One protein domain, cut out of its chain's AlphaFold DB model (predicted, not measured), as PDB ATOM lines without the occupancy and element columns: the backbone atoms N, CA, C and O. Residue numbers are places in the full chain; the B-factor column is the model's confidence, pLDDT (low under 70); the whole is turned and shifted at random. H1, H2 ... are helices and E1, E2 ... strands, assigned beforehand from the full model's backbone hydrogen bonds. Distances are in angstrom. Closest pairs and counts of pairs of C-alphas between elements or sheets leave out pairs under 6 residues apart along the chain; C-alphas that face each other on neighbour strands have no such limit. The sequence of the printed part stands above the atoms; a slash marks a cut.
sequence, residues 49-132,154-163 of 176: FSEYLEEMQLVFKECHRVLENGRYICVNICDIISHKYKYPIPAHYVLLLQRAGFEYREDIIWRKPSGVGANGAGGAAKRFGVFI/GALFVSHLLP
ATOM      1  N   PHE A  49     -57.087 -24.121 -41.026       94.06
ATOM      2  CA  PHE A  49     -55.836 -24.625 -41.582       94.06
ATOM      3  C   PHE A  49     -55.226 -23.676 -42.621       94.06
ATOM      4  O   PHE A  49     -54.006 -23.640 -42.770       94.06
ATOM      5  N   SER A  50     -56.040 -22.906 -43.346       95.44
ATOM      6  CA  SER A  50     -55.538 -21.933 -44.323       95.44
ATOM      7  C   SER A  50     -54.897 -20.752 -43.601       95.44
ATOM      8  O   SER A  50     -53.775 -20.387 -43.939       95.44
ATOM      9  N   GLU A  51     -55.550 -20.240 -42.555       95.81
ATOM     10  CA  GLU A  51     -55.013 -19.189 -41.681       95.81
ATOM     11  C   GLU A  51     -53.678 -19.617 -41.052       95.81
ATOM     12  O   GLU A  51     -52.688 -18.890 -41.114       95.81
ATOM     13  N   TYR A  52     -53.589 -20.858 -40.565       96.00
ATOM     14  CA  TYR A  52     -52.329 -21.444 -40.102       96.00
ATOM     15  C   TYR A  52     -51.206 -21.381 -41.150       96.00
ATOM     16  O   TYR A  52     -50.068 -21.018 -40.832       96.00
ATOM     17  N   LEU A  53     -51.498 -21.729 -42.407       97.00
ATOM     18  CA  LEU A  53     -50.510 -21.676 -43.486       97.00
ATOM     19  C   LEU A  53     -50.118 -20.234 -43.840       97.00
ATOM     20  O   LEU A  53     -48.952 -19.988 -44.157       97.00
ATOM     21  N   GLU A  54     -51.061 -19.295 -43.788       97.31
ATOM     22  CA  GLU A  54     -50.819 -17.869 -44.029       97.31
ATOM     23  C   GLU A  54     -49.902 -17.266 -42.960       97.31
ATOM     24  O   GLU A  54     -48.909 -16.614 -43.289       97.31
ATOM     25  N   GLU A  55     -50.148 -17.569 -41.689       97.25
ATOM     26  CA  GLU A  55     -49.308 -17.119 -40.578       97.25
ATOM     27  C   GLU A  55     -47.904 -17.742 -40.634       97.25
ATOM     28  O   GLU A  55     -46.892 -17.057 -40.452       97.25
ATOM     29  N   MET A  56     -47.799 -19.025 -40.996       97.88
ATOM     30  CA  MET A  56     -46.504 -19.674 -41.224       97.88
ATOM     31  C   MET A  56     -45.741 -19.088 -42.417       97.88
ATOM     32  O   MET A  56     -44.509 -19.032 -42.394       97.88
ATOM     33  N   GLN A  57     -46.438 -18.605 -43.450       98.25
ATOM     34  CA  GLN A  57     -45.801 -17.931 -44.581       98.25
ATOM     35  C   GLN A  57     -45.066 -16.656 -44.144       98.25
ATOM     36  O   GLN A  57     -44.015 -16.352 -44.716       98.25
ATOM     37  N   LEU A  58     -45.586 -15.924 -43.151       98.31
ATOM     38  CA  LEU A  58     -44.928 -14.739 -42.587       98.31
ATOM     39  C   LEU A  58     -43.624 -15.117 -41.878       98.31
ATOM     40  O   LEU A  58     -42.588 -14.506 -42.136       98.31
ATOM     41  N   VAL A  59     -43.651 -16.182 -41.072       98.31
ATOM     42  CA  VAL A  59     -42.453 -16.708 -40.398       98.31
ATOM     43  C   VAL A  59     -41.393 -17.117 -41.418       98.31
ATOM     44  O   VAL A  59     -40.233 -16.736 -41.294       98.31
ATOM     45  N   PHE A  60     -41.772 -17.840 -42.475       98.38
ATOM     46  CA  PHE A  60     -40.812 -18.261 -43.496       98.38
ATOM     47  C   PHE A  60     -40.228 -17.098 -44.304       98.38
ATOM     48  O   PHE A  60     -39.064 -17.173 -44.693       98.38
ATOM     49  N   LYS A  61     -40.974 -16.005 -44.511       98.44
ATOM     50  CA  LYS A  61     -40.425 -14.777 -45.112       98.44
ATOM     51  C   LYS A  61     -39.361 -14.137 -44.224       98.44
ATOM     52  O   LYS A  61     -38.311 -13.746 -44.729       98.44
ATOM     53  N   GLU A  62     -39.596 -14.078 -42.917       98.44
ATOM     54  CA  GLU A  62     -38.599 -13.577 -41.969       98.44
ATOM     55  C   GLU A  62     -37.383 -14.506 -41.882       98.44
ATOM     56  O   GLU A  62     -36.250 -14.033 -41.890       98.44
ATOM     57  N   CYS A  63     -37.591 -15.830 -41.881       98.44
ATOM     58  CA  CYS A  63     -36.502 -16.802 -41.960       98.44
ATOM     59  C   CYS A  63     -35.673 -16.628 -43.231       98.44
ATOM     60  O   CYS A  63     -34.454 -16.746 -43.168       98.44
ATOM     61  N   HIS A  64     -36.315 -16.345 -44.367       98.44
ATOM     62  CA  HIS A  64     -35.599 -15.995 -45.583       98.44
ATOM     63  C   HIS A  64     -34.770 -14.737 -45.323       98.44
ATOM     64  O   HIS A  64     -33.552 -14.824 -45.359       98.44
ATOM     65  N   ARG A  65     -35.379 -13.598 -44.970       98.44
ATOM     66  CA  ARG A  65     -34.682 -12.313 -44.753       98.44
ATOM     67  C   ARG A  65     -33.389 -12.433 -43.929       98.44
ATOM     68  O   ARG A  65     -32.363 -11.897 -44.337       98.44
ATOM     69  N   VAL A  66     -33.430 -13.133 -42.795       98.44
ATOM     70  CA  VAL A  66     -32.286 -13.217 -41.866       98.44
ATOM     71  C   VAL A  66     -31.199 -14.204 -42.292       98.44
ATOM     72  O   VAL A  66     -30.067 -14.099 -41.819       98.44
ATOM     73  N   LEU A  67     -31.525 -15.193 -43.125       98.19
ATOM     74  CA  LEU A  67     -30.589 -16.240 -43.526       98.19
ATOM     75  C   LEU A  67     -29.640 -15.713 -44.607       98.19
ATOM     76  O   LEU A  67     -30.099 -15.132 -45.577       98.19
ATOM     77  N   GLU A  68     -28.336 -15.944 -44.474       97.31
ATOM     78  CA  GLU A  68     -27.366 -15.613 -45.526       97.31
ATOM     79  C   GLU A  68     -27.622 -16.426 -46.813       97.31
ATOM     80  O   GLU A  68     -28.097 -17.566 -46.788       97.31
ATOM     81  N   ASN A  69     -27.222 -15.872 -47.958       94.31
ATOM     82  CA  ASN A  69     -27.193 -16.582 -49.242       94.31
ATOM     83  C   ASN A  69     -26.337 -17.864 -49.193       94.31
ATOM     84  O   ASN A  69     -25.278 -17.901 -48.564       94.31
ATOM     85  N   GLY A  70     -26.794 -18.925 -49.865       89.19
ATOM     86  CA  GLY A  70     -26.110 -20.226 -49.890       89.19
ATOM     87  C   GLY A  70     -26.207 -21.044 -48.592       89.19
ATOM     88  O   GLY A  70     -25.470 -22.020 -48.420       89.19
ATOM     89  N   ARG A  71     -27.075 -20.655 -47.650       95.31
ATOM     90  CA  ARG A  71     -27.289 -21.362 -46.374       95.31
ATOM     91  C   ARG A  71     -28.595 -22.140 -46.345       95.31
ATOM     92  O   ARG A  71     -29.399 -22.068 -47.271       95.31
ATOM     93  N   TYR A  72     -28.794 -22.877 -45.251       93.31
ATOM     94  CA  TYR A  72     -29.889 -23.827 -45.110       93.31
ATOM     95  C   TYR A  72     -30.836 -23.495 -43.957       93.31
ATOM     96  O   TYR A  72     -30.416 -23.087 -42.870       93.31
ATOM     97  N   ILE A  73     -32.120 -23.760 -44.187       97.31
ATOM     98  CA  ILE A  73     -33.128 -23.941 -43.145       97.31
ATOM     99  C   ILE A  73     -33.509 -25.421 -43.045       97.31
ATOM    100  O   ILE A  73     -33.836 -26.053 -44.044       97.31
ATOM    101  N   CYS A  74     -33.497 -25.964 -41.831       94.88
ATOM    102  CA  CYS A  74     -33.929 -27.318 -41.507       94.88
ATOM    103  C   CYS A  74     -35.245 -27.264 -40.722       94.88
ATOM    104  O   CYS A  74     -35.269 -26.793 -39.579       94.88
ATOM    105  N   VAL A  75     -36.335 -27.759 -41.314       95.44
ATOM    106  CA  VAL A  75     -37.674 -27.736 -40.705       95.44
ATOM    107  C   VAL A  75     -38.097 -29.140 -40.282       95.44
ATOM    108  O   VAL A  75     -38.393 -29.999 -41.110       95.44
ATOM    109  N   ASN A  76     -38.158 -29.368 -38.973       91.81
ATOM    110  CA  ASN A  76     -38.658 -30.602 -38.380       91.81
ATOM    111  C   ASN A  76     -40.179 -30.549 -38.226       91.81
ATOM    112  O   ASN A  76     -40.701 -29.872 -37.334       91.81
ATOM    113  N   ILE A  77     -40.880 -31.278 -39.091       89.94
ATOM    114  CA  ILE A  77     -42.337 -31.272 -39.186       89.94
ATOM    115  C   ILE A  77     -42.835 -32.647 -39.649       89.94
ATOM    116  O   ILE A  77     -42.096 -33.444 -40.218       89.94
ATOM    117  N   CYS A  78     -44.089 -32.986 -39.377       87.12
ATOM    118  CA  CYS A  78     -44.702 -34.195 -39.920       87.12
ATOM    119  C   CYS A  78     -46.197 -33.996 -40.129       87.12
ATOM    120  O   CYS A  78     -46.775 -33.011 -39.664       87.12
ATOM    121  N   ASP A  79     -46.806 -34.942 -40.838       85.75
ATOM    122  CA  ASP A  79     -48.252 -34.986 -40.980       85.75
ATOM    123  C   ASP A  79     -48.921 -35.082 -39.611       85.75
ATOM    124  O   ASP A  79     -48.467 -35.811 -38.720       85.75
ATOM    125  N   ILE A  80     -50.053 -34.407 -39.488       84.25
ATOM    126  CA  ILE A  80     -50.887 -34.468 -38.297       84.25
ATOM    127  C   ILE A  80     -52.246 -35.060 -38.637       84.25
ATOM    128  O   ILE A  80     -52.744 -34.943 -39.756       84.25
ATOM    129  N   ILE A  81     -52.863 -35.675 -37.644       81.69
ATOM    130  CA  ILE A  81     -54.241 -36.117 -37.673       81.69
ATOM    131  C   ILE A  81     -54.973 -35.314 -36.609       81.69
ATOM    132  O   ILE A  81     -54.731 -35.516 -35.416       81.69
ATOM    133  N   SER A  82     -55.885 -34.451 -37.049       82.62
ATOM    134  CA  SER A  82     -56.855 -33.790 -36.178       82.62
ATOM    135  C   SER A  82     -58.266 -33.953 -36.731       82.62
ATOM    136  O   SER A  82     -58.456 -34.095 -37.934       82.62
ATOM    137  N   HIS A  83     -59.259 -34.042 -35.846       83.44
ATOM    138  CA  HIS A  83     -60.671 -34.233 -36.202       83.44
ATOM    139  C   HIS A  83     -60.940 -35.343 -37.249       83.44
ATOM    140  O   HIS A  83     -61.860 -35.247 -38.054       83.44
ATOM    141  N   LYS A  84     -60.156 -36.437 -37.211       81.50
ATOM    142  CA  LYS A  84     -60.170 -37.568 -38.175       81.50
ATOM    143  C   LYS A  84     -59.734 -37.213 -39.605       81.50
ATOM    144  O   LYS A  84     -59.797 -38.073 -40.481       81.50
ATOM    145  N   TYR A  85     -59.260 -35.996 -39.834       83.62
ATOM    146  CA  TYR A  85     -58.624 -35.571 -41.069       83.62
ATOM    147  C   TYR A  85     -57.101 -35.614 -40.923       83.62
ATOM    148  O   TYR A  85     -56.561 -35.366 -39.844       83.62
ATOM    149  N   LYS A  86     -56.403 -35.956 -42.008       85.69
ATOM    150  CA  LYS A  86     -54.939 -35.966 -42.059       85.69
ATOM    151  C   LYS A  86     -54.459 -34.740 -42.831       85.69
ATOM    152  O   LYS A  86     -54.714 -34.650 -44.028       85.69
ATOM    153  N   TYR A  87     -53.730 -33.848 -42.168       88.38
ATOM    154  CA  TYR A  87     -53.160 -32.656 -42.790       88.38
ATOM    155  C   TYR A  87     -51.723 -32.936 -43.252       88.38
ATOM    156  O   TYR A  87     -50.868 -33.253 -42.414       88.38
ATOM    157  N   PRO A  88     -51.428 -32.813 -44.560       91.00
ATOM    158  CA  PRO A  88     -50.104 -33.061 -45.120       91.00
ATOM    159  C   PRO A  88     -49.196 -31.830 -44.964       91.00
ATOM    160  O   PRO A  88     -48.749 -31.239 -45.949       91.00
ATOM    161  N   ILE A  89     -48.948 -31.401 -43.721       91.19
ATOM    162  CA  ILE A  89     -48.192 -30.170 -43.417       91.19
ATOM    163  C   ILE A  89     -46.832 -30.100 -44.136       91.19
ATOM    164  O   ILE A  89     -46.559 -29.052 -44.725       91.19
ATOM    165  N   PRO A  90     -45.992 -31.161 -44.165       91.94
ATOM    166  CA  PRO A  90     -44.706 -31.113 -44.861       91.94
ATOM    167  C   PRO A  90     -44.847 -30.706 -46.332       91.94
ATOM    168  O   PRO A  90     -44.105 -29.849 -46.802       91.94
ATOM    169  N   ALA A  91     -45.851 -31.237 -47.042       92.25
ATOM    170  CA  ALA A  91     -46.088 -30.904 -48.446       92.25
ATOM    171  C   ALA A  91     -46.466 -29.426 -48.636       92.25
ATOM    172  O   ALA A  91     -45.972 -28.771 -49.554       92.25
ATOM    173  N   HIS A  92     -47.299 -28.873 -47.750       95.88
ATOM    174  CA  HIS A  92     -47.619 -27.445 -47.782       95.88
ATOM    175  C   HIS A  92     -46.396 -26.580 -47.471       95.88
ATOM    176  O   HIS A  92     -46.182 -25.572 -48.138       95.88
ATOM    177  N   TYR A  93     -45.568 -26.975 -46.505       96.12
ATOM    178  CA  TYR A  93     -44.383 -26.207 -46.131       96.12
ATOM    179  C   TYR A  93     -43.340 -26.138 -47.241       96.12
ATOM    180  O   TYR A  93     -42.715 -25.092 -47.388       96.12
ATOM    181  N   VAL A  94     -43.181 -27.194 -48.049       95.56
ATOM    182  CA  VAL A  94     -42.341 -27.134 -49.257       95.56
ATOM    183  C   VAL A  94     -42.782 -25.963 -50.139       95.56
ATOM    184  O   VAL A  94     -41.964 -25.121 -50.500       95.56
ATOM    185  N   LEU A  95     -44.087 -25.842 -50.398       96.81
ATOM    186  CA  LEU A  95     -44.634 -24.757 -51.216       96.81
ATOM    187  C   LEU A  95     -44.493 -23.382 -50.547       96.81
ATOM    188  O   LEU A  95     -44.199 -22.404 -51.232       96.81
ATOM    189  N   LEU A  96     -44.695 -23.279 -49.228       97.50
ATOM    190  CA  LEU A  96     -44.553 -22.011 -48.501       97.50
ATOM    191  C   LEU A  96     -43.099 -21.517 -48.464       97.50
ATOM    192  O   LEU A  96     -42.851 -20.321 -48.622       97.50
ATOM    193  N   LEU A  97     -42.138 -22.426 -48.282       96.94
ATOM    194  CA  LEU A  97     -40.711 -22.104 -48.329       96.94
ATOM    195  C   LEU A  97     -40.294 -21.692 -49.743       96.94
ATOM    196  O   LEU A  97     -39.634 -20.668 -49.897       96.94
ATOM    197  N   GLN A  98     -40.764 -22.391 -50.780       96.81
ATOM    198  CA  GLN A  98     -40.535 -21.968 -52.166       96.81
ATOM    199  C   GLN A  98     -41.096 -20.572 -52.448       96.81
ATOM    200  O   GLN A  98     -40.414 -19.727 -53.022       96.81
ATOM    201  N   ARG A  99     -42.312 -20.279 -51.975       97.38
ATOM    202  CA  ARG A  99     -42.912 -18.938 -52.076       97.38
ATOM    203  C   ARG A  99     -42.152 -17.870 -51.288       97.38
ATOM    204  O   ARG A  99     -42.228 -16.700 -51.651       97.38
ATOM    205  N   ALA A 100     -41.452 -18.248 -50.219       97.50
ATOM    206  CA  ALA A 100     -40.597 -17.342 -49.456       97.50
ATOM    207  C   ALA A 100     -39.235 -17.079 -50.127       97.50
ATOM    208  O   ALA A 100     -38.548 -16.159 -49.697       97.50
ATOM    209  N   GLY A 101     -38.868 -17.838 -51.168       96.38
ATOM    210  CA  GLY A 101     -37.603 -17.694 -51.899       96.38
ATOM    211  C   GLY A 101     -36.593 -18.819 -51.666       96.38
ATOM    212  O   GLY A 101     -35.468 -18.725 -52.138       96.38
ATOM    213  N   PHE A 102     -36.967 -19.886 -50.953       96.31
ATOM    214  CA  PHE A 102     -36.090 -21.037 -50.751       96.31
ATOM    215  C   PHE A 102     -36.175 -22.049 -51.889       96.31
ATOM    216  O   PHE A 102     -37.226 -22.271 -52.489       96.31
ATOM    217  N   GLU A 103     -35.093 -22.784 -52.090       92.06
ATOM    218  CA  GLU A 103     -35.090 -23.980 -52.918       92.06
ATOM    219  C   GLU A 103     -35.275 -25.229 -52.064       92.06
ATOM    220  O   GLU A 103     -34.581 -25.434 -51.067       92.06
ATOM    221  N   TYR A 104     -36.191 -26.104 -52.470       90.75
ATOM    222  CA  TYR A 104     -36.340 -27.407 -51.836       90.75
ATOM    223  C   TYR A 104     -35.161 -28.310 -52.211       90.75
ATOM    224  O   TYR A 104     -34.896 -28.508 -53.396       90.75
ATOM    225  N   ARG A 105     -34.455 -28.846 -51.208       87.88
ATOM    226  CA  ARG A 105     -33.256 -29.668 -51.426       87.88
ATOM    227  C   ARG A 105     -33.512 -31.143 -51.145       87.88
ATOM    228  O   ARG A 105     -33.520 -31.940 -52.075       87.88
ATOM    229  N   GLU A 106     -33.755 -31.508 -49.891       81.75
ATOM    230  CA  GLU A 106     -33.958 -32.907 -49.491       81.75
ATOM    231  C   GLU A 106     -34.994 -33.053 -48.369       81.75
ATOM    232  O   GLU A 106     -35.255 -32.116 -47.607       81.75
ATOM    233  N   ASP A 107     -35.533 -34.271 -48.248       83.81
ATOM    234  CA  ASP A 107     -36.286 -34.735 -47.082       83.81
ATOM    235  C   ASP A 107     -35.471 -35.778 -46.309       83.81
ATOM    236  O   ASP A 107     -35.075 -36.823 -46.833       83.81
ATOM    237  N   ILE A 108     -35.223 -35.482 -45.042       84.06
ATOM    238  CA  ILE A 108     -34.492 -36.307 -44.094       84.06
ATOM    239  C   ILE A 108     -35.512 -37.029 -43.228       84.06
ATOM    240  O   ILE A 108     -36.264 -36.436 -42.461       84.06
ATOM    241  N   ILE A 109     -35.484 -38.351 -43.264       80.62
ATOM    242  CA  ILE A 109     -36.434 -39.140 -42.494       80.62
ATOM    243  C   ILE A 109     -35.888 -39.446 -41.096       80.62
ATOM    244  O   ILE A 109     -34.989 -40.269 -40.902       80.62
ATOM    245  N   TRP A 110     -36.500 -38.835 -40.085       78.69
ATOM    246  CA  TRP A 110     -36.287 -39.173 -38.687       78.69
ATOM    247  C   TRP A 110     -37.155 -40.362 -38.268       78.69
ATOM    248  O   TRP A 110     -38.311 -40.238 -37.849       78.69
ATOM    249  N   ARG A 111     -36.564 -41.557 -38.329       75.19
ATOM    250  CA  ARG A 111     -37.168 -42.774 -37.778       75.19
ATOM    251  C   ARG A 111     -37.007 -42.808 -36.258       75.19
ATOM    252  O   ARG A 111     -35.920 -43.073 -35.747       75.19
ATOM    253  N   LYS A 112     -38.099 -42.586 -35.528       70.12
ATOM    254  CA  LYS A 112     -38.090 -42.676 -34.062       70.12
ATOM    255  C   LYS A 112     -38.083 -44.145 -33.613       70.12
ATOM    256  O   LYS A 112     -38.803 -44.960 -34.196       70.12
ATOM    257  N   PRO A 113     -37.293 -44.507 -32.586       66.69
ATOM    258  CA  PRO A 113     -37.304 -45.860 -32.047       66.69
ATOM    259  C   PRO A 113     -38.667 -46.192 -31.428       66.69
ATOM    260  O   PRO A 113     -39.368 -45.324 -30.898       66.69
ATOM    261  N   SER A 114     -39.042 -47.470 -31.495       56.25
ATOM    262  CA  SER A 114     -40.302 -47.993 -30.961       56.25
ATOM    263  C   SER A 114     -40.496 -47.583 -29.495       56.25
ATOM    264  O   SER A 114     -39.612 -47.787 -28.670       56.25
ATOM    265  N   GLY A 115     -41.655 -47.004 -29.166       53.78
ATOM    266  CA  GLY A 115     -41.995 -46.546 -27.809       53.78
ATOM    267  C   GLY A 115     -41.838 -45.037 -27.575       53.78
ATOM    268  O   GLY A 115     -42.547 -44.478 -26.735       53.78
ATOM    269  N   VAL A 116     -41.017 -44.342 -28.373       50.97
ATOM    270  CA  VAL A 116     -40.913 -42.873 -28.343       50.97
ATOM    271  C   VAL A 116     -42.108 -42.275 -29.092       50.97
ATOM    272  O   VAL A 116     -42.147 -42.242 -30.318       50.97
ATOM    273  N   GLY A 117     -43.117 -41.845 -28.330       49.25
ATOM    274  CA  GLY A 117     -44.388 -41.297 -28.825       49.25
ATOM    275  C   GLY A 117     -45.616 -42.117 -28.414       49.25
ATOM    276  O   GLY A 117     -46.696 -41.546 -28.272       49.25
ATOM    277  N   ALA A 118     -45.446 -43.420 -28.154       42.50
ATOM    278  CA  ALA A 118     -46.492 -44.259 -27.561       42.50
ATOM    279  C   ALA A 118     -46.697 -43.928 -26.070       42.50
ATOM    280  O   ALA A 118     -47.832 -43.894 -25.607       42.50
ATOM    281  N   ASN A 119     -45.602 -43.594 -25.367       40.31
ATOM    282  CA  ASN A 119     -45.592 -43.206 -23.947       40.31
ATOM    283  C   ASN A 119     -45.052 -41.781 -23.695       40.31
ATOM    284  O   ASN A 119     -44.924 -41.359 -22.549       40.31
ATOM    285  N   GLY A 120     -44.704 -41.029 -24.747       40.78
ATOM    286  CA  GLY A 120     -44.271 -39.634 -24.615       40.78
ATOM    287  C   GLY A 120     -45.483 -38.738 -24.370       40.78
ATOM    288  O   GLY A 120     -46.392 -38.747 -25.196       40.78
ATOM    289  N   ALA A 121     -45.497 -38.041 -23.228       41.84
ATOM    290  CA  ALA A 121     -46.482 -37.049 -22.777       41.84
ATOM    291  C   ALA A 121     -47.698 -36.849 -23.718       41.84
ATOM    292  O   ALA A 121     -47.666 -36.011 -24.616       41.84
ATOM    293  N   GLY A 122     -48.772 -37.625 -23.517       44.72
ATOM    294  CA  GLY A 122     -50.103 -37.285 -24.047       44.72
ATOM    295  C   GLY A 122     -50.613 -38.017 -25.299       44.72
ATOM    296  O   GLY A 122     -51.611 -37.589 -25.866       44.72
ATOM    297  N   GLY A 123     -50.004 -39.121 -25.752       47.28
ATOM    298  CA  GLY A 123     -50.566 -39.902 -26.874       47.28
ATOM    299  C   GLY A 123     -50.294 -39.309 -28.264       47.28
ATOM    300  O   GLY A 123     -50.991 -39.624 -29.232       47.28
ATOM    301  N   ALA A 124     -49.247 -38.490 -28.369       49.66
ATOM    302  CA  ALA A 124     -48.830 -37.801 -29.583       49.66
ATOM    303  C   ALA A 124     -48.576 -38.750 -30.778       49.66
ATOM    304  O   ALA A 124     -48.853 -38.384 -31.917       49.66
ATOM    305  N   ALA A 125     -48.161 -40.008 -30.551       50.25
ATOM    306  CA  ALA A 125     -47.994 -40.982 -31.641       50.25
ATOM    307  C   ALA A 125     -49.281 -41.309 -32.414       50.25
ATOM    308  O   ALA A 125     -49.186 -41.747 -33.554       50.25
ATOM    309  N   LYS A 126     -50.477 -41.100 -31.842       51.81
ATOM    310  CA  LYS A 126     -51.739 -41.317 -32.575       51.81
ATOM    311  C   LYS A 126     -52.035 -40.203 -33.580       51.81
ATOM    312  O   LYS A 126     -52.773 -40.434 -34.531       51.81
ATOM    313  N   ARG A 127     -51.489 -39.004 -33.345       50.53
ATOM    314  CA  ARG A 127     -51.704 -37.813 -34.179       50.53
ATOM    315  C   ARG A 127     -50.694 -37.722 -35.319       50.53
ATOM    316  O   ARG A 127     -51.016 -37.166 -36.353       50.53
ATOM    317  N   PHE A 128     -49.514 -38.318 -35.184       56.56
ATOM    318  CA  PHE A 128     -48.508 -38.336 -36.246       56.56
ATOM    319  C   PHE A 128     -48.675 -39.597 -37.103       56.56
ATOM    320  O   PHE A 128     -48.051 -40.627 -36.863       56.56
ATOM    321  N   GLY A 129     -49.605 -39.548 -38.059       46.78
ATOM    322  CA  GLY A 129     -49.912 -40.668 -38.946       46.78
ATOM    323  C   GLY A 129     -48.855 -40.845 -40.030       46.78
ATOM    324  O   GLY A 129     -48.790 -40.051 -40.966       46.78
ATOM    325  N   VAL A 130     -48.074 -41.916 -39.952       46.28
ATOM    326  CA  VAL A 130     -46.956 -42.165 -40.866       46.28
ATOM    327  C   VAL A 130     -47.263 -43.332 -41.810       46.28
ATOM    328  O   VAL A 130     -47.561 -44.435 -41.359       46.28
ATOM    329  N   PHE A 131     -47.115 -43.102 -43.119       42.88
ATOM    330  CA  PHE A 131     -46.878 -44.162 -44.102       42.88
ATOM    331  C   PHE A 131     -45.370 -44.304 -44.319       42.88
ATOM    332  O   PHE A 131     -44.669 -43.298 -44.398       42.88
ATOM    333  N   ILE A 132     -44.870 -45.537 -44.441       40.97
ATOM    334  CA  ILE A 132     -43.496 -45.776 -44.895       40.97
ATOM    335  C   ILE A 132     -43.410 -45.302 -46.346       40.97
ATOM    336  O   ILE A 132     -43.807 -46.020 -47.262       40.97
ATOM    337  N   GLY A 154     -31.175 -22.813 -49.394       61.12
ATOM    338  CA  GLY A 154     -31.743 -24.165 -49.399       61.12
ATOM    339  C   GLY A 154     -32.679 -24.451 -48.221       61.12
ATOM    340  O   GLY A 154     -32.468 -23.970 -47.109       61.12
ATOM    341  N   ALA A 155     -33.685 -25.297 -48.433       59.09
ATOM    342  CA  ALA A 155     -34.546 -25.848 -47.389       59.09
ATOM    343  C   ALA A 155     -34.439 -27.380 -47.331       59.09
ATOM    344  O   ALA A 155     -34.594 -28.071 -48.342       59.09
ATOM    345  N   LEU A 156     -34.198 -27.894 -46.127       59.12
ATOM    346  CA  LEU A 156     -34.170 -29.310 -45.783       59.12
ATOM    347  C   LEU A 156     -35.323 -29.612 -44.830       59.12
ATOM    348  O   LEU A 156     -35.582 -28.867 -43.881       59.12
ATOM    349  N   PHE A 157     -36.004 -30.722 -45.058       57.34
ATOM    350  CA  PHE A 157     -37.096 -31.161 -44.199       57.34
ATOM    351  C   PHE A 157     -36.663 -32.333 -43.345       57.34
ATOM    352  O   PHE A 157     -35.853 -33.143 -43.774       57.34
ATOM    353  N   VAL A 158     -37.179 -32.404 -42.119       53.62
ATOM    354  CA  VAL A 158     -37.044 -33.591 -41.279       53.62
ATOM    355  C   VAL A 158     -38.432 -34.159 -41.015       53.62
ATOM    356  O   VAL A 158     -39.170 -33.619 -40.187       53.62
ATOM    357  N   SER A 159     -38.793 -35.229 -41.727       51.22
ATOM    358  CA  SER A 159     -40.080 -35.916 -41.611       51.22
ATOM    359  C   SER A 159     -40.002 -37.127 -40.673       51.22
ATOM    360  O   SER A 159     -38.976 -37.790 -40.540       51.22
ATOM    361  N   HIS A 160     -41.079 -37.421 -39.943       50.53
ATOM    362  CA  HIS A 160     -41.087 -38.495 -38.945       50.53
ATOM    363  C   HIS A 160     -41.539 -39.831 -39.537       50.53
ATOM    364  O   HIS A 160     -42.613 -39.894 -40.130       50.53
ATOM    365  N   LEU A 161     -40.810 -40.920 -39.248       43.28
ATOM    366  CA  LEU A 161     -41.320 -42.285 -39.409       43.28
ATOM    367  C   LEU A 161     -41.577 -42.953 -38.046       43.28
ATOM    368  O   LEU A 161     -40.651 -43.126 -37.250       43.28
ATOM    369  N   LEU A 162     -42.819 -43.390 -37.806       39.91
ATOM    370  CA  LEU A 162     -43.165 -44.329 -36.736       39.91
ATOM    371  C   LEU A 162     -43.195 -45.760 -37.296       39.91
ATOM    372  O   LEU A 162     -43.718 -45.974 -38.391       39.91
ATOM    373  N   PRO A 163     -42.669 -46.759 -36.569       31.52
ATOM    374  CA  PRO A 163     -42.839 -48.149 -36.958       31.52
ATOM    375  C   PRO A 163     -44.318 -48.548 -36.846       31.52
ATOM    376  O   PRO A 163     -44.947 -48.333 -35.808       31.52
TER     377      PRO A 163
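What this domain is: This is residues 49 to 132 and 154 to 163 of the 176 residues of the protein "Modification methylase" of Candidatus Woesearchaeota archaeon (UniProt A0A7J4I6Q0). A small three-stranded parallel sheet, in the order E1, E5, E4, has helix H2 along one face, with H1 slanted against H2, and the short hairpin of E2 and E3 off the sheet before H2. The 94 printed residues include two named helices and five named strands in the order H1, E1, E2, E3, H2, E4, E5, a mixed class. The whole is only just compact, close to loose, with a radius of gyration of the C-alphas of 14.5 A, and spans 40 by 27 by 23 A.

Where its parts are: Look first at the sheet: E1 is residues 67 to 76, 17.3 A long, and bends by 120 degrees at residue 70. E5 is residues 154 to 161, 22.8 A, ending at C-alpha 161 (-41.320, -42.285, -39.409), and E4 is residues 103 to 111, 24.2 A. H2 is residues 89 to 100, 16.1 A. Find C-alpha 49 at (-55.836, -24.625, -41.582); from there H1 runs 26.2 A to residue 66. E2 is residues 80 to 82 and E3 residues 85 to 87.

How they stand to each other: Inner strand E5 is parallel to E1, with N 156 and O 73 at 2.8 A, and to E4, with N 108 and O 157 at 2.7 A. H2 on one face makes two layers, a helix layer and a sheet layer, at a height over the sheet of 9.4 A. It runs along the strands, at 5 degrees to E5 on the local plane. H1 touches H2 at a steep tilt of 46 degrees, the same way, closest at C-alphas Lys 61 and Ala 100, 5.0 A; it only grazes the sheet. The hairpin E2 and E3 is antiparallel, with N 85 and O 82 at 2.8 A. Every O i to N i+4 pair is within hydrogen-bond range in H1, and 7 of 8 in H2.

The domain as a whole: Residues 133 to 153 are not printed; C-alphas 132 and 154 are 25.0 A apart across the cut. The links printed whole are tight. Residues 112 to 132 hold no named element. Confidence is low, under 70, at residues 113 to 132 and 154 to 163.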